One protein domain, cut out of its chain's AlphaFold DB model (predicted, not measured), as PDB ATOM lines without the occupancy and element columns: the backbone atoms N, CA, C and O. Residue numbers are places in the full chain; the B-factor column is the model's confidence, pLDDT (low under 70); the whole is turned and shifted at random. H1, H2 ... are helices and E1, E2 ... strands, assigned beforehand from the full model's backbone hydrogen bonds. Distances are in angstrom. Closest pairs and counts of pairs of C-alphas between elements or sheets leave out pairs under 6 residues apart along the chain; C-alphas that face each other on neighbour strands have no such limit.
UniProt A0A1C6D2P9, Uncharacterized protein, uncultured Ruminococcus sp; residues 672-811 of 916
ATOM      1  N   ALA A 672      10.926 -12.890 -38.530       89.00
ATOM      2  CA  ALA A 672      11.161 -12.867 -37.091       89.00
ATOM      3  C   ALA A 672      11.651 -11.488 -36.625       89.00
ATOM      4  O   ALA A 672      11.151 -10.957 -35.637       89.00
ATOM      5  N   ARG A 673      12.575 -10.869 -37.373       90.00
ATOM      6  CA  ARG A 673      13.062  -9.515 -37.080       90.00
ATOM      7  C   ARG A 673      11.958  -8.463 -37.187       90.00
ATOM      8  O   ARG A 673      11.841  -7.616 -36.308       90.00
ATOM      9  N   LYS A 674      11.150  -8.516 -38.251       90.81
ATOM     10  CA  LYS A 674      10.027  -7.587 -38.461       90.81
ATOM     11  C   LYS A 674       8.954  -7.737 -37.386       90.81
ATOM     12  O   LYS A 674       8.465  -6.728 -36.891       90.81
ATOM     13  N   LEU A 675       8.623  -8.972 -37.007       91.38
ATOM     14  CA  LEU A 675       7.675  -9.246 -35.932       91.38
ATOM     15  C   LEU A 675       8.214  -8.744 -34.589       91.38
ATOM     16  O   LEU A 675       7.500  -8.066 -33.868       91.38
ATOM     17  N   GLN A 676       9.490  -8.985 -34.278       92.06
ATOM     18  CA  GLN A 676      10.113  -8.465 -33.057       92.06
ATOM     19  C   GLN A 676      10.101  -6.928 -33.006       92.06
ATOM     20  O   GLN A 676       9.834  -6.331 -31.960       92.06
ATOM     21  N   ASP A 677      10.389  -6.274 -34.132       91.56
ATOM     22  CA  ASP A 677      10.287  -4.821 -34.248       91.56
ATOM     23  C   ASP A 677       8.845  -4.346 -34.030       91.56
ATOM     24  O   ASP A 677       8.634  -3.384 -33.298       91.56
ATOM     25  N   PHE A 678       7.859  -5.034 -34.604       94.25
ATOM     26  CA  PHE A 678       6.441  -4.755 -34.384       94.25
ATOM     27  C   PHE A 678       6.035  -4.899 -32.916       94.25
ATOM     28  O   PHE A 678       5.551  -3.932 -32.333       94.25
ATOM     29  N   GLU A 679       6.327  -6.040 -32.294       93.38
ATOM     30  CA  GLU A 679       5.997  -6.318 -30.891       93.38
ATOM     31  C   GLU A 679       6.603  -5.293 -29.923       93.38
ATOM     32  O   GLU A 679       5.988  -4.905 -28.932       93.38
ATOM     33  N   SER A 680       7.820  -4.825 -30.211       92.94
ATOM     34  CA  SER A 680       8.530  -3.889 -29.333       92.94
ATOM     35  C   SER A 680       8.169  -2.419 -29.553       92.94
ATOM     36  O   SER A 680       8.240  -1.640 -28.600       92.94
ATOM     37  N   LYS A 681       7.824  -2.025 -30.786       93.94
ATOM     38  CA  LYS A 681       7.674  -0.614 -31.180       93.94
ATOM     39  C   LYS A 681       6.232  -0.183 -31.393       93.94
ATOM     40  O   LYS A 681       5.979   1.015 -31.304       93.94
ATOM     41  N   PHE A 682       5.321  -1.093 -31.731       95.62
ATOM     42  CA  PHE A 682       3.923  -0.748 -31.962       95.62
ATOM     43  C   PHE A 682       3.203  -0.567 -30.627       95.62
ATOM     44  O   PHE A 682       3.169  -1.484 -29.806       95.62
ATOM     45  N   GLU A 683       2.645   0.619 -30.398       96.31
ATOM     46  CA  GLU A 683       1.991   0.978 -29.141       96.31
ATOM     47  C   GLU A 683       0.652   1.667 -29.402       96.31
ATOM     48  O   GLU A 683       0.520   2.483 -30.316       96.31
ATOM     49  N   LEU A 684      -0.325   1.367 -28.552       96.44
ATOM     50  CA  LEU A 684      -1.634   2.006 -28.512       96.44
ATOM     51  C   LEU A 684      -1.833   2.608 -27.123       96.44
ATOM     52  O   LEU A 684      -1.615   1.925 -26.125       96.44
ATOM     53  N   SER A 685      -2.282   3.858 -27.066       96.00
ATOM     54  CA  SER A 685      -2.827   4.477 -25.861       96.00
ATOM     55  C   SER A 685      -4.265   4.911 -26.119       96.00
ATOM     56  O   SER A 685      -4.546   5.539 -27.142       96.00
ATOM     57  N   ILE A 686      -5.165   4.570 -25.200       94.31
ATOM     58  CA  ILE A 686      -6.556   5.024 -25.194       94.31
ATOM     59  C   ILE A 686      -6.775   5.772 -23.885       94.31
ATOM     60  O   ILE A 686      -6.584   5.217 -22.808       94.31
ATOM     61  N   THR A 687      -7.155   7.044 -23.967       92.50
ATOM     62  CA  THR A 687      -7.503   7.855 -22.797       92.50
ATOM     63  C   THR A 687      -8.983   8.205 -22.827       92.50
ATOM     64  O   THR A 687      -9.452   8.834 -23.778       92.50
ATOM     65  N   ASP A 688      -9.716   7.846 -21.781       85.44
ATOM     66  CA  ASP A 688     -11.138   8.154 -21.629       85.44
ATOM     67  C   ASP A 688     -11.436   8.843 -20.280       85.44
ATOM     68  O   ASP A 688     -10.560   9.460 -19.668       85.44
ATOM     69  N   THR A 689     -12.694   8.824 -19.823       73.19
ATOM     70  CA  THR A 689     -13.069   9.429 -18.532       73.19
ATOM     71  C   THR A 689     -12.656   8.594 -17.316       73.19
ATOM     72  O   THR A 689     -12.685   9.113 -16.195       73.19
ATOM     73  N   THR A 690     -12.279   7.330 -17.518       75.38
ATOM     74  CA  THR A 690     -11.889   6.371 -16.481       75.38
ATOM     75  C   THR A 690     -10.373   6.306 -16.284       75.38
ATOM     76  O   THR A 690      -9.924   6.083 -15.158       75.38
ATOM     77  N   GLY A 691      -9.578   6.585 -17.324       83.62
ATOM     78  CA  GLY A 691      -8.119   6.642 -17.236       83.62
ATOM     79  C   GLY A 691      -7.411   6.562 -18.590       83.62
ATOM     80  O   GLY A 691      -8.026   6.740 -19.636       83.62
ATOM     81  N   GLU A 692      -6.096   6.320 -18.555       92.06
ATOM     82  CA  GLU A 692      -5.281   6.003 -19.736       92.06
ATOM     83  C   GLU A 692      -4.905   4.514 -19.706       92.06
ATOM     84  O   GLU A 692      -4.275   4.049 -18.753       92.06
ATOM     85  N   GLU A 693      -5.251   3.785 -20.763       93.12
ATOM     86  CA  GLU A 693      -4.866   2.394 -20.996       93.12
ATOM     87  C   GLU A 693      -3.800   2.321 -22.090       93.12
ATOM     88  O   GLU A 693      -3.868   3.045 -23.084       93.12
ATOM     89  N   ARG A 694      -2.795   1.452 -21.918       93.69
ATOM     90  CA  ARG A 694      -1.692   1.292 -22.877       93.69
ATOM     91  C   ARG A 694      -1.450  -0.165 -23.229       93.69
ATOM     92  O   ARG A 694      -1.310  -1.009 -22.347       93.69
ATOM     93  N   TYR A 695      -1.284  -0.417 -24.519       95.25
ATOM     94  CA  TYR A 695      -1.052  -1.738 -25.090       95.25
ATOM     95  C   TYR A 695       0.152  -1.711 -26.030       95.25
ATOM     96  O   TYR A 695       0.515  -0.660 -26.564       95.25
ATOM     97  N   LYS A 696       0.767  -2.878 -26.251       94.31
ATOM     98  CA  LYS A 696       1.903  -3.050 -27.169       94.31
ATOM     99  C   LYS A 696       1.699  -4.236 -28.108       94.31
ATOM    100  O   LYS A 696       0.973  -5.164 -27.750       94.31
ATOM    101  N   GLY A 697       2.343  -4.186 -29.273       93.00
ATOM    102  CA  GLY A 697       2.452  -5.307 -30.208       93.00
ATOM    103  C   GLY A 697       1.107  -5.862 -30.675       93.00
ATOM    104  O   GLY A 697       0.176  -5.102 -30.955       93.00
ATOM    105  N   GLU A 698       0.986  -7.189 -30.730       90.38
ATOM    106  CA  GLU A 698      -0.257  -7.860 -31.132       90.38
ATOM    107  C   GLU A 698      -1.459  -7.472 -30.256       90.38
ATOM    108  O   GLU A 698      -2.552  -7.245 -30.777       90.38
ATOM    109  N   THR A 699      -1.273  -7.296 -28.944       90.44
ATOM    110  CA  THR A 699      -2.357  -6.855 -28.050       90.44
ATOM    111  C   THR A 699      -2.877  -5.474 -28.448       90.44
ATOM    112  O   THR A 699      -4.085  -5.261 -28.495       90.44
ATOM    113  N   ALA A 700      -1.984  -4.542 -28.801       92.75
ATOM    114  CA  ALA A 700      -2.389  -3.226 -29.298       92.75
ATOM    115  C   ALA A 700      -3.183  -3.323 -30.610       92.75
ATOM    116  O   ALA A 700      -4.180  -2.622 -30.781       92.75
ATOM    117  N   ARG A 701      -2.781  -4.211 -31.528       92.62
ATOM    118  CA  ARG A 701      -3.498  -4.434 -32.793       92.62
ATOM    119  C   ARG A 701      -4.894  -5.014 -32.566       92.62
ATOM    120  O   ARG A 701      -5.852  -4.557 -33.193       92.62
ATOM    121  N   GLN A 702      -5.026  -5.992 -31.671       90.25
ATOM    122  CA  GLN A 702      -6.321  -6.578 -31.320       90.25
ATOM    123  C   GLN A 702      -7.237  -5.544 -30.661       90.25
ATOM    124  O   GLN A 702      -8.382  -5.408 -31.080       90.25
ATOM    125  N   CYS A 703      -6.728  -4.749 -29.712       91.94
ATOM    126  CA  CYS A 703      -7.479  -3.644 -29.106       91.94
ATOM    127  C   CYS A 703      -7.956  -2.620 -30.150       91.94
ATOM    128  O   CYS A 703      -9.110  -2.207 -30.107       91.94
ATOM    129  N   LEU A 704      -7.113  -2.255 -31.123       92.62
ATOM    130  CA  LEU A 704      -7.532  -1.405 -32.245       92.62
ATOM    131  C   LEU A 704      -8.632  -2.055 -33.088       92.62
ATOM    132  O   LEU A 704      -9.577  -1.376 -33.469       92.62
ATOM    133  N   SER A 705      -8.529  -3.356 -33.360       90.94
ATOM    134  CA  SER A 705      -9.538  -4.088 -34.137       90.94
ATOM    135  C   SER A 705     -10.889  -4.115 -33.413       90.94
ATOM    136  O   SER A 705     -11.911  -3.830 -34.030       90.94
ATOM    137  N   TYR A 706     -10.900  -4.359 -32.096       91.69
ATOM    138  CA  TYR A 706     -12.116  -4.247 -31.284       91.69
ATOM    139  C   TYR A 706     -12.690  -2.833 -31.309       91.69
ATOM    140  O   TYR A 706     -13.889  -2.670 -31.492       91.69
ATOM    141  N   LEU A 707     -11.846  -1.804 -31.223       90.75
ATOM    142  CA  LEU A 707     -12.305  -0.422 -31.291       90.75
ATOM    143  C   LEU A 707     -12.928  -0.075 -32.655       90.75
ATOM    144  O   LEU A 707     -13.916   0.657 -32.722       90.75
ATOM    145  N   MET A 708     -12.381  -0.617 -33.749       92.69
ATOM    146  CA  MET A 708     -12.976  -0.504 -35.086       92.69
ATOM    147  C   MET A 708     -14.352  -1.184 -35.149       92.69
ATOM    148  O   MET A 708     -15.283  -0.622 -35.727       92.69
ATOM    149  N   MET A 709     -14.492  -2.367 -34.543       91.56
ATOM    150  CA  MET A 709     -15.769  -3.083 -34.452       91.56
ATOM    151  C   MET A 709     -16.784  -2.327 -33.599       91.56
ATOM    152  O   MET A 709     -17.906  -2.126 -34.045       91.56
ATOM    153  N   ASP A 710     -16.388  -1.831 -32.429       90.44
ATOM    154  CA  ASP A 710     -17.257  -1.051 -31.548       90.44
ATOM    155  C   ASP A 710     -17.757   0.221 -32.245       90.44
ATOM    156  O   ASP A 710     -18.934   0.572 -32.146       90.44
ATOM    157  N   ASP A 711     -16.893   0.902 -33.006       91.44
ATOM    158  CA  ASP A 711     -17.279   2.059 -33.819       91.44
ATOM    159  C   ASP A 711     -18.305   1.652 -34.893       91.44
ATOM    160  O   ASP A 711     -19.295   2.355 -35.117       91.44
ATOM    161  N   ARG A 712     -18.131   0.480 -35.514       90.75
ATOM    162  CA  ARG A 712     -19.041  -0.045 -36.538       90.75
ATOM    163  C   ARG A 712     -20.395  -0.478 -35.978       90.75
ATOM    164  O   ARG A 712     -21.435  -0.050 -36.486       90.75
ATOM    165  N   ASP A 713     -20.393  -1.283 -34.928       89.62
ATOM    166  CA  ASP A 713     -21.591  -1.774 -34.252       89.62
ATOM    167  C   ASP A 713     -22.389  -0.614 -33.667       89.62
ATOM    168  O   ASP A 713     -23.621  -0.553 -33.784       89.62
ATOM    169  N   MET A 714     -21.683   0.369 -33.099       88.38
ATOM    170  CA  MET A 714     -22.312   1.580 -32.618       88.38
ATOM    171  C   MET A 714     -22.978   2.337 -33.765       88.38
ATOM    172  O   MET A 714     -24.130   2.717 -33.578       88.38
ATOM    173  N   TYR A 715     -22.329   2.519 -34.928       89.56
ATOM    174  CA  TYR A 715     -22.918   3.168 -36.117       89.56
ATOM    175  C   TYR A 715     -24.208   2.475 -36.586       89.56
ATOM    176  O   TYR A 715     -25.231   3.134 -36.794       89.56
ATOM    177  N   GLU A 716     -24.203   1.144 -36.676       87.62
ATOM    178  CA  GLU A 716     -25.391   0.369 -37.047       87.62
ATOM    179  C   GLU A 716     -26.534   0.553 -36.035       87.62
ATOM    180  O   GLU A 716     -27.685   0.794 -36.421       87.62
ATOM    181  N   ARG A 717     -26.224   0.565 -34.730       84.38
ATOM    182  CA  ARG A 717     -27.211   0.820 -33.668       84.38
ATOM    183  C   ARG A 717     -27.854   2.205 -33.786       84.38
ATOM    184  O   ARG A 717     -29.051   2.349 -33.509       84.38
ATOM    185  N   GLN A 718     -27.116   3.216 -34.255       81.56
ATOM    186  CA  GLN A 718     -27.633   4.588 -34.383       81.56
ATOM    187  C   GLN A 718     -28.749   4.720 -35.421       81.56
ATOM    188  O   GLN A 718     -29.545   5.658 -35.331       81.56
ATOM    189  N   LYS A 719     -28.884   3.781 -36.370       81.31
ATOM    190  CA  LYS A 719     -29.978   3.792 -37.360       81.31
ATOM    191  C   LYS A 719     -31.362   3.774 -36.697       81.31
ATOM    192  O   LYS A 719     -32.309   4.359 -37.238       81.31
ATOM    193  N   SER A 720     -31.459   3.213 -35.487       82.50
ATOM    194  CA  SER A 720     -32.655   3.250 -34.630       82.50
ATOM    195  C   SER A 720     -33.060   4.666 -34.177       82.50
ATOM    196  O   SER A 720     -34.220   4.902 -33.838       82.50
ATOM    197  N   GLY A 721     -32.130   5.628 -34.194       85.44
ATOM    198  CA  GLY A 721     -32.290   6.975 -33.636       85.44
ATOM    199  C   GLY A 721     -31.997   7.079 -32.132       85.44
ATOM    200  O   GLY A 721     -32.076   8.177 -31.578       85.44
ATOM    201  N   MET A 722     -31.649   5.969 -31.475       86.56
ATOM    202  CA  MET A 722     -31.279   5.901 -30.058       86.56
ATOM    203  C   MET A 722     -29.795   5.552 -29.897       86.56
ATOM    204  O   MET A 722     -29.230   4.864 -30.747       86.56
ATOM    205  N   LYS A 723     -29.165   6.007 -28.805       87.75
ATOM    206  CA  LYS A 723     -27.779   5.655 -28.456       87.75
ATOM    207  C   LYS A 723     -27.566   5.460 -26.954       87.75
ATOM    208  O   LYS A 723     -28.056   6.281 -26.171       87.75
ATOM    209  N   PRO A 724     -26.766   4.469 -26.536       87.56
ATOM    210  CA  PRO A 724     -26.319   4.347 -25.154       87.56
ATOM    211  C   PRO A 724     -25.360   5.483 -24.771       87.56
ATOM    212  O   PRO A 724     -24.403   5.786 -25.485       87.56
ATOM    213  N   VAL A 725     -25.606   6.110 -23.618       85.06
ATOM    214  CA  VAL A 725     -24.808   7.247 -23.117       85.06
ATOM    215  C   VAL A 725     -23.391   6.817 -22.742       85.06
ATOM    216  O   VAL A 725     -22.441   7.554 -22.992       85.06
ATOM    217  N   GLU A 726     -23.251   5.621 -22.169       80.62
ATOM    218  CA  GLU A 726     -21.979   5.071 -21.688       80.62
ATOM    219  C   GLU A 726     -20.967   4.881 -22.824       80.62
ATOM    220  O   GLU A 726     -19.811   5.255 -22.663       80.62
ATOM    221  N   LEU A 727     -21.423   4.422 -23.995       79.75
ATOM    222  CA  LEU A 727     -20.581   4.216 -25.184       79.75
ATOM    223  C   LEU A 727     -20.411   5.482 -26.042       79.75
ATOM    224  O   LEU A 727     -19.666   5.477 -27.013       79.75
ATOM    225  N   SER A 728     -21.103   6.577 -25.708       81.81
ATOM    226  CA  SER A 728     -21.031   7.847 -26.453       81.81
ATOM    227  C   SER A 728     -19.999   8.818 -25.865       81.81
ATOM    228  O   SER A 728     -20.074  10.026 -26.089       81.81
ATOM    229  N   GLN A 729     -19.077   8.326 -25.040       81.88
ATOM    230  CA  GLN A 729     -18.057   9.157 -24.412       81.88
ATOM    231  C   GLN A 729     -16.886   9.432 -25.361       81.88
ATOM    232  O   GLN A 729     -16.690   8.747 -26.361       81.88
ATOM    233  N   ARG A 730     -16.114  10.477 -25.044       86.38
ATOM    234  CA  ARG A 730     -14.877  10.802 -25.757       86.38
ATOM    235  C   ARG A 730     -13.812   9.765 -25.426       86.38
ATOM    236  O   ARG A 730     -13.526   9.578 -24.246       86.38
ATOM    237  N   GLN A 731     -13.176   9.215 -26.452       89.38
ATOM    238  CA  GLN A 731     -11.945   8.445 -26.322       89.38
ATOM    239  C   GLN A 731     -10.852   9.145 -27.126       89.38
ATOM    240  O   GLN A 731     -11.056   9.498 -28.284       89.38
ATOM    241  N   HIS A 732      -9.703   9.398 -26.512       93.25
ATOM    242  CA  HIS A 732      -8.533   9.921 -27.202       93.25
ATOM    243  C   HIS A 732      -7.598   8.762 -27.523       93.25
ATOM    244  O   HIS A 732      -7.165   8.058 -26.612       93.25
ATOM    245  N   VAL A 733      -7.327   8.541 -28.806       94.62
ATOM    246  CA  VAL A 733      -6.594   7.373 -29.290       94.62
ATOM    247  C   VAL A 733      -5.286   7.828 -29.912       94.62
ATOM    248  O   VAL A 733      -5.280   8.530 -30.925       94.62
ATOM    249  N   THR A 734      -4.177   7.375 -29.334       95.25
ATOM    250  CA  THR A 734      -2.832   7.618 -29.854       95.25
ATOM    251  C   THR A 734      -2.198   6.290 -30.261       95.25
ATOM    252  O   THR A 734      -2.048   5.387 -29.439       95.25
ATOM    253  N   VAL A 735      -1.770   6.174 -31.517       94.56
ATOM    254  CA  VAL A 735      -1.046   5.004 -32.041       94.56
ATOM    255  C   VAL A 735       0.368   5.413 -32.415       94.56
ATOM    256  O   VAL A 735       0.575   6.415 -33.107       94.56
ATOM    257  N   ARG A 736       1.354   4.633 -31.972       92.75
ATOM    258  CA  ARG A 736       2.779   4.893 -32.200       92.75
ATOM    259  C   ARG A 736       3.500   3.687 -32.775       92.75
ATOM    260  O   ARG A 736       3.124   2.541 -32.544       92.75
ATOM    261  N   PHE A 737       4.576   3.972 -33.501       91.94
ATOM    262  CA  PHE A 737       5.569   2.985 -33.906       91.94
ATOM    263  C   PHE A 737       6.974   3.522 -33.611       91.94
ATOM    264  O   PHE A 737       7.526   4.331 -34.362       91.94
ATOM    265  N   GLY A 738       7.541   3.099 -32.478       88.25
ATOM    266  CA  GLY A 738       8.760   3.674 -31.913       88.25
ATOM    267  C   GLY A 738       8.509   5.112 -31.463       88.25
ATOM    268  O   GLY A 738       7.517   5.395 -30.798       88.25
ATOM    269  N   ASP A 739       9.372   6.038 -31.871       86.00
ATOM    270  CA  ASP A 739       9.240   7.456 -31.504       86.00
ATOM    271  C   ASP A 739       8.178   8.210 -32.331       86.00
ATOM    272  O   ASP A 739       7.893   9.379 -32.064       86.00
ATOM    273  N   GLN A 740       7.599   7.573 -33.354       86.25
ATOM    274  CA  GLN A 740       6.699   8.226 -34.299       86.25
ATOM    275  C   GLN A 740       5.230   8.010 -33.936       86.25
ATOM    276  O   GLN A 740       4.788   6.887 -33.706       86.25
ATOM    277  N   VAL A 741       4.457   9.093 -33.988       90.56
ATOM    278  CA  VAL A 741       2.997   9.073 -33.871       90.56
ATOM    279  C   VAL A 741       2.384   8.818 -35.248       90.56
ATOM    280  O   VAL A 741       2.655   9.560 -36.196       90.56
ATOM    281  N   LEU A 742       1.600   7.744 -35.358       90.19
ATOM    282  CA  LEU A 742       0.891   7.338 -36.574       90.19
ATOM    283  C   LEU A 742      -0.532   7.902 -36.616       90.19
ATOM    284  O   LEU A 742      -0.989   8.305 -37.680       90.19
ATOM    285  N   MET A 743      -1.191   7.952 -35.458       92.69
ATOM    286  CA  MET A 743      -2.528   8.510 -35.258       92.69
ATOM    287  C   MET A 743      -2.588   9.146 -33.868       92.69
ATOM    288  O   MET A 743      -1.999   8.607 -32.932       92.69
ATOM    289  N   ASP A 744      -3.264  10.287 -33.739       92.88
ATOM    290  CA  ASP A 744      -3.455  10.994 -32.468       92.88
ATOM    291  C   ASP A 744      -4.729  11.835 -32.532       92.88
ATOM    292  O   ASP A 744      -4.711  12.991 -32.961       92.88
ATOM    293  N   GLU A 745      -5.864  11.210 -32.221       91.88
ATOM    294  CA  GLU A 745      -7.177  11.781 -32.514       91.88
ATOM    295  C   GLU A 745      -8.222  11.491 -31.435       91.88
ATOM    296  O   GLU A 745      -8.196  10.471 -30.749       91.88
ATOM    297  N   ASP A 746      -9.198  12.396 -31.326       90.75
ATOM    298  CA  ASP A 746     -10.426  12.144 -30.578       90.75
ATOM    299  C   ASP A 746     -11.406  11.320 -31.417       90.75
ATOM    300  O   ASP A 746     -11.846  11.739 -32.499       90.75
ATOM    301  N   VAL A 747     -11.770  10.160 -30.881       90.69
ATOM    302  CA  VAL A 747     -12.673   9.179 -31.469       90.69
ATOM    303  C   VAL A 747     -13.966   9.131 -30.661       90.69
ATOM    304  O   VAL A 747     -13.976   9.163 -29.428       90.69
ATOM    305  N   TYR A 748     -15.076   9.064 -31.391       88.56
ATOM    306  CA  TYR A 748     -16.419   8.932 -30.844       88.56
ATOM    307  C   TYR A 748     -17.109   7.780 -31.551       88.56
ATOM    308  O   TYR A 748     -17.294   7.832 -32.768       88.56
ATOM    309  N   LEU A 749     -17.494   6.758 -30.790       88.88
ATOM    310  CA  LEU A 749     -18.035   5.537 -31.372       88.88
ATOM    311  C   LEU A 749     -19.319   5.799 -32.172       88.88
ATOM    312  O   LEU A 749     -20.226   6.549 -31.786       88.88
ATOM    313  N   GLY A 750     -19.371   5.158 -33.331       87.81
ATOM    314  CA  GLY A 750     -20.362   5.302 -34.376       87.81
ATOM    315  C   GLY A 750     -20.251   6.585 -35.188       87.81
ATOM    316  O   GLY A 750     -21.246   7.005 -35.769       87.81
ATOM    317  N   GLN A 751     -19.086   7.238 -35.218       88.94
ATOM    318  CA  GLN A 751     -18.752   8.188 -36.290       88.94
ATOM    319  C   GLN A 751     -18.110   7.506 -37.498       88.94
ATOM    320  O   GLN A 751     -17.920   8.170 -38.514       88.94
ATOM    321  N   LEU A 752     -17.786   6.210 -37.397       90.69
ATOM    322  CA  LEU A 752     -17.049   5.469 -38.421       90.69
ATOM    323  C   LEU A 752     -15.689   6.101 -38.753       90.69
ATOM    324  O   LEU A 752     -15.202   5.984 -39.877       90.69
ATOM    325  N   LYS A 753     -15.054   6.750 -37.769       89.56
ATOM    326  CA  LYS A 753     -13.684   7.261 -37.917       89.56
ATOM    327  C   LYS A 753     -12.672   6.124 -38.016       89.56
ATOM    328  O   LYS A 753     -11.706   6.241 -38.757       89.56
ATOM    329  N   LEU A 754     -12.907   5.033 -37.288       91.81
ATOM    330  CA  LEU A 754     -12.055   3.843 -37.285       91.81
ATOM    331  C   LEU A 754     -12.765   2.641 -37.924       91.81
ATOM    332  O   LEU A 754     -12.123   1.819 -38.565       91.81
ATOM    333  N   GLY A 755     -14.090   2.540 -37.795       90.88
ATOM    334  CA  GLY A 755     -14.874   1.374 -38.227       90.88
ATOM    335  C   GLY A 755     -15.225   1.300 -39.721       90.88
ATOM    336  O   GLY A 755     -16.021   0.446 -40.113       90.88
ATOM    337  N   ASN A 756     -14.704   2.197 -40.570       92.62
ATOM    338  CA  ASN A 756     -14.970   2.187 -42.021       92.62
ATOM    339  C   ASN A 756     -13.862   1.532 -42.863       92.62
ATOM    340  O   ASN A 756     -13.787   1.765 -44.070       92.62
ATOM    341  N   TYR A 757     -12.992   0.741 -42.237       91.00
ATOM    342  CA  TYR A 757     -11.847   0.101 -42.884       91.00
ATOM    343  C   TYR A 757     -11.879  -1.415 -42.687       91.00
ATOM    344  O   TYR A 757     -12.475  -1.916 -41.737       91.00
ATOM    345  N   THR A 758     -11.213  -2.131 -43.591       86.12
ATOM    346  CA  THR A 758     -11.180  -3.601 -43.658       86.12
ATOM    347  C   THR A 758      -9.989  -4.226 -42.932       86.12
ATOM    348  O   THR A 758      -9.918  -5.445 -42.802       86.12
ATOM    349  N   SER A 759      -9.052  -3.411 -42.444       88.44
ATOM    350  CA  SER A 759      -7.918  -3.846 -41.628       88.44
ATOM    351  C   SER A 759      -7.356  -2.693 -40.789       88.44
ATOM    352  O   SER A 759      -7.584  -1.515 -41.092       88.44
ATOM    353  N   VAL A 760      -6.578  -3.023 -39.751       90.31
ATOM    354  CA  VAL A 760      -5.842  -2.023 -38.953       90.31
ATOM    355  C   VAL A 760      -4.842  -1.269 -39.827       90.31
ATOM    356  O   VAL A 760      -4.650  -0.068 -39.642       90.31
ATOM    357  N   TYR A 761      -4.229  -1.949 -40.801       90.06
ATOM    358  CA  TYR A 761      -3.325  -1.306 -41.749       90.06
ATOM    359  C   TYR A 761      -4.036  -0.232 -42.576       90.06
ATOM    360  O   TYR A 761      -3.565   0.902 -42.599       90.06
ATOM    361  N   ASP A 762      -5.171  -0.565 -43.199       88.88
ATOM    362  CA  ASP A 762      -5.932   0.369 -44.044       88.88
ATOM    363  C   ASP A 762      -6.367   1.603 -43.243       88.88
ATOM    364  O   ASP A 762      -6.271   2.738 -43.714       88.88
ATOM    365  N   MET A 763      -6.796   1.382 -41.996       91.69
ATOM    366  CA  MET A 763      -7.148   2.454 -41.070       91.69
ATOM    367  C   MET A 763      -5.938   3.351 -40.780       91.69
ATOM    368  O   MET A 763      -6.029   4.570 -40.926       91.69
ATOM    369  N   LEU A 764      -4.782   2.786 -40.422       91.81
ATOM    370  CA  LEU A 764      -3.584   3.579 -40.129       91.81
ATOM    371  C   LEU A 764      -3.027   4.283 -41.370       91.81
ATOM    372  O   LEU A 764      -2.532   5.404 -41.257       91.81
ATOM    373  N   GLU A 765      -3.117   3.668 -42.550       90.38
ATOM    374  CA  GLU A 765      -2.703   4.280 -43.814       90.38
ATOM    375  C   GLU A 765      -3.527   5.535 -44.128       90.38
ATOM    376  O   GLU A 765      -2.973   6.526 -44.606       90.38
ATOM    377  N   ALA A 766      -4.823   5.532 -43.807       88.00
ATOM    378  CA  ALA A 766      -5.688   6.692 -44.001       88.00
ATOM    379  C   ALA A 766      -5.356   7.870 -43.063       88.00
ATOM    380  O   ALA A 766      -5.520   9.028 -43.455       88.00
ATOM    381  N   HIS A 767      -4.863   7.595 -41.851       86.94
ATOM    382  CA  HIS A 767      -4.582   8.620 -40.833       86.94
ATOM    383  C   HIS A 767      -3.112   9.076 -40.812       86.94
ATOM    384  O   HIS A 767      -2.805  10.207 -40.421       86.94
ATOM    385  N   CYS A 768      -2.178   8.236 -41.263       85.31
ATOM    386  CA  CYS A 768      -0.751   8.521 -41.175       85.31
ATOM    387  C   CYS A 768      -0.207   9.229 -42.430       85.31
ATOM    388  O   CYS A 768      -0.385   8.805 -43.571       85.31
ATOM    389  N   LYS A 769       0.548  10.315 -42.216       77.31
ATOM    390  CA  LYS A 769       1.185  11.095 -43.296       77.31
ATOM    391  C   LYS A 769       2.546  10.538 -43.742       77.31
ATOM    392  O   LYS A 769       3.004  10.876 -44.834       77.31
ATOM    393  N   ASP A 770       3.199   9.706 -42.926       79.00
ATOM    394  CA  ASP A 770       4.526   9.138 -43.211       79.00
ATOM    395  C   ASP A 770       4.424   7.739 -43.841       79.00
ATOM    396  O   ASP A 770       4.395   6.703 -43.172       79.00
ATOM    397  N   LYS A 771       4.427   7.716 -45.177       78.81
ATOM    398  CA  LYS A 771       4.320   6.487 -45.975       78.81
ATOM    399  C   LYS A 771       5.499   5.526 -45.818       78.81
ATOM    400  O   LYS A 771       5.343   4.341 -46.100       78.81
ATOM    401  N   GLN A 772       6.683   6.003 -45.431       77.31
ATOM    402  CA  GLN A 772       7.859   5.135 -45.342       77.31
ATOM    403  C   GLN A 772       7.809   4.288 -44.070       77.31
ATOM    404  O   GLN A 772       8.054   3.086 -44.128       77.31
ATOM    405  N   ARG A 773       7.427   4.882 -42.936       75.25
ATOM    406  CA  ARG A 773       7.284   4.153 -41.666       75.25
ATOM    407  C   ARG A 773       6.070   3.228 -41.640       75.25
ATOM    408  O   ARG A 773       6.164   2.152 -41.060       75.25
ATOM    409  N   LEU A 774       4.988   3.585 -42.334       83.31
ATOM    410  CA  LEU A 774       3.867   2.669 -42.581       83.31
ATOM    411  C   LEU A 774       4.322   1.369 -43.265       83.31
ATOM    412  O   LEU A 774       3.869   0.293 -42.886       83.31
ATOM    413  N   ARG A 775       5.263   1.438 -44.219       82.75
ATOM    414  CA  ARG A 775       5.833   0.234 -44.857       82.75
ATOM    415  C   ARG A 775       6.668  -0.607 -43.894       82.75
ATOM    416  O   ARG A 775       6.615  -1.833 -43.971       82.75
ATOM    417  N   ASP A 776       7.432   0.036 -43.010       81.69
ATOM    418  CA  ASP A 776       8.216  -0.663 -41.986       81.69
ATOM    419  C   ASP A 776       7.290  -1.393 -40.994       81.69
ATOM    420  O   ASP A 776       7.522  -2.564 -40.692       81.69
ATOM    421  N   LEU A 777       6.210  -0.730 -40.555       87.44
ATOM    422  CA  LEU A 777       5.157  -1.314 -39.718       87.44
ATOM    423  C   LEU A 777       4.473  -2.493 -40.418       87.44
ATOM    424  O   LEU A 777       4.340  -3.561 -39.819       87.44
ATOM    425  N   TYR A 778       4.068  -2.310 -41.681       87.44
ATOM    426  CA  TYR A 778       3.336  -3.311 -42.461       87.44
ATOM    427  C   TYR A 778       4.041  -4.662 -42.455       87.44
ATOM    428  O   TYR A 778       3.409  -5.695 -42.289       87.44
ATOM    429  N   GLY A 779       5.372  -4.662 -42.571       85.38
ATOM    430  CA  GLY A 779       6.146  -5.896 -42.584       85.38
ATOM    431  C   GLY A 779       5.995  -6.748 -41.321       85.38
ATOM    432  O   GLY A 779       6.059  -7.968 -41.436       85.38
ATOM    433  N   GLY A 780       5.843  -6.140 -40.143       88.00
ATOM    434  CA  GLY A 780       5.645  -6.864 -38.884       88.00
ATOM    435  C   GLY A 780       4.171  -7.103 -38.562       88.00
ATOM    436  O   GLY A 780       3.816  -8.206 -38.159       88.00
ATOM    437  N   LEU A 781       3.315  -6.116 -38.845       90.00
ATOM    438  CA  LEU A 781       1.860  -6.226 -38.726       90.00
ATOM    439  C   LEU A 781       1.323  -7.397 -39.564       90.00
ATOM    440  O   LEU A 781       0.606  -8.240 -39.043       90.00
ATOM    441  N   HIS A 782       1.752  -7.500 -40.825       88.88
ATOM    442  CA  HIS A 782       1.371  -8.581 -41.737       88.88
ATOM    443  C   HIS A 782       1.770  -9.962 -41.210       88.88
ATOM    444  O   HIS A 782       0.994 -10.908 -41.293       88.88
ATOM    445  N   VAL A 783       2.966 -10.094 -40.623       88.50
ATOM    446  CA  VAL A 783       3.408 -11.361 -40.009       88.50
ATOM    447  C   VAL A 783       2.551 -11.699 -38.785       88.50
ATOM    448  O   VAL A 783       2.209 -12.865 -38.600       88.50
ATOM    449  N   SER A 784       2.184 -10.694 -37.982       88.31
ATOM    450  CA  SER A 784       1.313 -10.858 -36.812       88.31
ATOM    451  C   SER A 784      -0.092 -11.308 -37.212       88.31
ATOM    452  O   SER A 784      -0.607 -12.281 -36.674       88.31
ATOM    453  N   GLU A 785      -0.689 -10.663 -38.218       87.12
ATOM    454  CA  GLU A 785      -2.016 -11.019 -38.737       87.12
ATOM    455  C   GLU A 785      -2.017 -12.417 -39.359       87.12
ATOM    456  O   GLU A 785      -2.915 -13.216 -39.100       87.12
ATOM    457  N   LYS A 786      -0.965 -12.757 -40.110       86.94
ATOM    458  CA  LYS A 786      -0.789 -14.070 -40.735       86.94
ATOM    459  C   LYS A 786      -0.756 -15.224 -39.726       86.94
ATOM    460  O   LYS A 786      -1.274 -16.296 -40.021       86.94
ATOM    461  N   TYR A 787      -0.152 -15.028 -38.556       87.25
ATOM    462  CA  TYR A 787      -0.072 -16.045 -37.500       87.25
ATOM    463  C   TYR A 787      -0.849 -15.632 -36.246       87.25
ATOM    464  O   TYR A 787      -0.440 -15.956 -35.130       87.25
ATOM    465  N   THR A 788      -1.953 -14.899 -36.418       83.50
ATOM    466  CA  THR A 788      -2.726 -14.413 -35.276       83.50
ATOM    467  C   THR A 788      -3.351 -15.571 -34.497       83.50
ATOM    468  O   THR A 788      -3.768 -16.583 -35.064       83.50
ATOM    469  N   MET A 789      -3.455 -15.399 -33.179       78.38
ATOM    470  CA  MET A 789      -4.162 -16.340 -32.303       78.38
ATOM    471  C   MET A 789      -5.684 -16.160 -32.355       78.38
ATOM    472  O   MET A 789      -6.412 -16.997 -31.834       78.38
ATOM    473  N   ASN A 790      -6.169 -15.065 -32.954       77.94
ATOM    474  CA  ASN A 790      -7.591 -14.741 -33.044       77.94
ATOM    475  C   ASN A 790      -7.994 -14.423 -34.499       77.94
ATOM    476  O   ASN A 790      -8.172 -13.254 -34.849       77.94
ATOM    477  N   PRO A 791      -8.090 -15.448 -35.368       75.56
ATOM    478  CA  PRO A 791      -8.438 -15.259 -36.777       75.56
ATOM    479  C   PRO A 791      -9.876 -14.753 -36.968       75.56
ATOM    480  O   PRO A 791     -10.115 -13.954 -37.867       75.56
ATOM    481  N   GLU A 792     -10.807 -15.126 -36.081       81.62
ATOM    482  CA  GLU A 792     -12.212 -14.688 -36.138       81.62
ATOM    483  C   GLU A 792     -12.338 -13.159 -36.127       81.62
ATOM    484  O   GLU A 792     -13.156 -12.586 -36.844       81.62
ATOM    485  N   LEU A 793     -11.483 -12.485 -35.352       81.56
ATOM    486  CA  LEU A 793     -11.448 -11.027 -35.281       81.56
ATOM    487  C   LEU A 793     -11.089 -10.387 -36.630       81.56
ATOM    488  O   LEU A 793     -11.681  -9.379 -37.012       81.56
ATOM    489  N   LEU A 794     -10.123 -10.964 -37.351       79.56
ATOM    490  CA  LEU A 794      -9.729 -10.483 -38.676       79.56
ATOM    491  C   LEU A 794     -10.848 -10.707 -39.694       79.56
ATOM    492  O   LEU A 794     -11.177  -9.784 -40.439       79.56
ATOM    493  N   ASP A 795     -11.454 -11.894 -39.677       81.31
ATOM    494  CA  ASP A 795     -12.543 -12.248 -40.586       81.31
ATOM    495  C   ASP A 795     -13.729 -11.287 -40.430       81.31
ATOM    496  O   ASP A 795     -14.257 -10.783 -41.424       81.31
ATOM    497  N   ILE A 796     -14.117 -10.954 -39.193       83.88
ATOM    498  CA  ILE A 796     -15.208 -10.003 -38.933       83.88
ATOM    499  C   ILE A 796     -14.901  -8.640 -39.563       83.88
ATOM    500  O   ILE A 796     -15.711  -8.134 -40.342       83.88
ATOM    501  N   VAL A 797     -13.729  -8.064 -39.285       82.62
ATOM    502  CA  VAL A 797     -13.367  -6.727 -39.789       82.62
ATOM    503  C   VAL A 797     -13.288  -6.706 -41.321       82.62
ATOM    504  O   VAL A 797     -13.750  -5.756 -41.952       82.62
ATOM    505  N   GLN A 798     -12.777  -7.774 -41.937       82.00
ATOM    506  CA  GLN A 798     -12.680  -7.892 -43.395       82.00
ATOM    507  C   GLN A 798     -14.041  -8.038 -44.087       82.00
ATOM    508  O   GLN A 798     -14.181  -7.657 -45.251       82.00
ATOM    509  N   THR A 799     -15.063  -8.557 -43.398       82.56
ATOM    510  CA  THR A 799     -16.421  -8.673 -43.964       82.56
ATOM    511  C   THR A 799     -17.179  -7.345 -44.020       82.56
ATOM    512  O   THR A 799     -18.209  -7.252 -44.699       82.56
ATOM    513  N   TYR A 800     -16.695  -6.300 -43.342       82.38
ATOM    514  CA  TYR A 800     -17.367  -5.008 -43.336       82.38
ATOM    515  C   TYR A 800     -17.308  -4.319 -44.701       82.38
ATOM    516  O   TYR A 800     -16.252  -4.026 -45.258       82.38
ATOM    517  N   GLN A 801     -18.485  -3.975 -45.223       81.75
ATOM    518  CA  GLN A 801     -18.597  -3.141 -46.415       81.75
ATOM    519  C   GLN A 801     -18.322  -1.674 -46.069       81.75
ATOM    520  O   GLN A 801     -18.938  -1.119 -45.153       81.75
ATOM    521  N   GLN A 802     -17.445  -1.025 -46.834       86.56
ATOM    522  CA  GLN A 802     -17.198   0.410 -46.695       86.56
ATOM    523  C   GLN A 802     -18.477   1.215 -46.963       86.56
ATOM    524  O   GLN A 802     -19.184   0.990 -47.947       86.56
ATOM    525  N   VAL A 803     -18.768   2.169 -46.082       88.88
ATOM    526  CA  VAL A 803     -19.897   3.093 -46.203       88.88
ATOM    527  C   VAL A 803     -19.409   4.382 -46.876       88.88
ATOM    528  O   VAL A 803     -18.408   4.954 -46.436       88.88
ATOM    529  N   PRO A 804     -20.091   4.869 -47.929       91.62
ATOM    530  CA  PRO A 804     -19.781   6.153 -48.550       91.62
ATOM    531  C   PRO A 804     -19.826   7.322 -47.557       91.62
ATOM    532  O   PRO A 804     -20.797   7.464 -46.814       91.62
ATOM    533  N   GLN A 805     -18.831   8.213 -47.614       87.81
ATOM    534  CA  GLN A 805     -18.707   9.349 -46.689       87.81
ATOM    535  C   GLN A 805     -19.953  10.251 -46.660       87.81
ATOM    536  O   GLN A 805     -20.346  10.731 -45.602       87.81
ATOM    537  N   GLU A 806     -20.617  10.439 -47.803       89.44
ATOM    538  CA  GLU A 806     -21.831  11.260 -47.903       89.44
ATOM    539  C   GLU A 806     -22.978  10.735 -47.023       89.44
ATOM    540  O   GLU A 806     -23.713  11.526 -46.427       89.44
ATOM    541  N   LEU A 807     -23.116   9.408 -46.916       88.62
ATOM    542  CA  LEU A 807     -24.129   8.775 -46.067       88.62
ATOM    543  C   LEU A 807     -23.772   8.921 -44.589       88.62
ATOM    544  O   LEU A 807     -24.645   9.235 -43.781       88.62
ATOM    545  N   ILE A 808     -22.488   8.783 -44.252       88.56
ATOM    546  CA  ILE A 808     -21.989   9.002 -42.889       88.56
ATOM    547  C   ILE A 808     -22.310  10.437 -42.453       88.56
ATOM    548  O   ILE A 808     -22.949  10.649 -41.424       88.56
ATOM    549  N   ASP A 809     -21.967  11.431 -43.274       87.56
ATOM    550  CA  ASP A 809     -22.227  12.844 -42.983       87.56
ATOM    551  C   ASP A 809     -23.730  13.165 -42.873       87.56
ATOM    552  O   ASP A 809     -24.131  14.070 -42.132       87.56
ATOM    553  N   GLN A 810     -24.579  12.456 -43.626       86.69
ATOM    554  CA  GLN A 810     -26.032  12.579 -43.534       86.69
ATOM    555  C   GLN A 810     -26.562  12.009 -42.213       86.69
ATOM    556  O   GLN A 810     -27.365  12.667 -41.545       86.69
ATOM    557  N   ASP A 811     -26.103  10.823 -41.823       84.38
ATOM    558  CA  ASP A 811     -26.523  10.159 -40.591       84.38
ATOM    559  C   ASP A 811     -26.039  10.910 -39.349       84.38
ATOM    560  O   ASP A 811     -26.797  11.066 -38.391       84.38
TER     561      ASP A 811
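What this domain is: This is residues 672 to 811 of the 916 residues of an uncharacterized protein of uncultured Ruminococcus sp (UniProt A0A1C6D2P9). A wall of four strands, twisted, has helices over one face and its other face bare; the long helix H2 crosses that one face slantwise, with the helical hairpin H3 and H4 next to it. H5 packs on H2, H1 packs on H4 at one end of the domain, and H6 lies toward the other end, where it touches no helix. The printed part has 140 residues, with six named helices and four named strands in the order H1, E1, E2, H2, E3, E4, H3, H4, H5, H6; the sheet order is E2, E1, E3, E4, all antiparallel, and the class is mixed, helices and strands. The whole is compact, with a radius of gyration of the C-alphas of 15.0 A, and it spans 48 by 32 by 29 A, only just elongated.

Where its parts are: The sheet is made of E1, residues 682 to 687, 17.0 A from first to last C-alpha; E2, residues 692 to 696, 13.7 A; E3, residues 731 to 737, 19.9 A; and E4, residues 740 to 747, 19.6 A. The longest helix is H2, residues 697 to 718, which runs 31.9 A from C-alpha 697 at (2.452, -5.307, -30.208) to C-alpha 718 at (-27.633, 4.588, -34.383). H1 is residues 672 to 681, 14.0 A, and begins with C-alpha 672 at (11.161, -12.867, -37.091). H3 is residues 760 to 767, H4 is residues 771 to 786, 21.8 A, with a kink of 33 degrees near residue 780, and H5 is residues 791 to 799. H6, residues 805 to 811, ends with C-alpha 811 at (-26.523, 10.159, -40.591).

How they stand to each other: E2 and E4 are the edge strands. E1 and E2 form a hairpin, with N 693 and O 686 2.8 A apart, within hydrogen-bond range. The inner strands E1 and E3 are antiparallel at 165 degrees, with N 685 and O 734 2.8 A apart, within hydrogen-bond range. E3 and E4 form the second hairpin, with N 735 and O 743 2.8 A apart, also within hydrogen-bond range. H2, H3 and H4 on one face of the sheet make two layers, one of strands and one of helices. E2, H2 and E3 form a split strand-helix-strand unit, two strands running the same way with E1 between them, and its crossover is right-handed. H2 is on the sheet at a height over the sheet of 11.1 A, only just slantwise to the strands, at 30.4 degrees to E1 on the local plane. H2 is also the hub, touching three helices. Its residues 702 to 709 touch H5 at a steep tilt of 43 degrees, the closest C-alphas being those of Met 709 and Val 797, 6.9 A apart. It only just touches H3, with 3 pairs of C-alphas within 8 A, the closest those of Ser 705 and Val 760 at 6.4 A. H1 and H2 touch only at their ends, where the C-alphas of Glu 679 and Gly 697 come closest, 3.7 A apart. H3 and H4 are a helical hairpin at a shallow tilt of 17 degrees, opposite ways, with the C-alphas of Glu 765 and Leu 774 closest at 6.9 A. H1 touches H4, the closest C-alphas being those of Leu 675 and Gly 780 at 4.3 A, and only grazes the sheet with its residues 676 to 681. H5 and H6 are not on the sheet and are apart from each other. In H1, H2, H3, H5 and H6 every O i to N i+4 pair is within hydrogen-bond range; in H4 10 of 12 are.

The domain as a whole: The two C-alphas farthest apart are those of Arg 673 and Gly 721, at 48.4 A. The printed part has no cut. The links from H2 to E3 and from E4 to H3 are long, 12 residues each; the other links are tight. The mean pLDDT of the printed part is 88.0, and no printed residue is under 70.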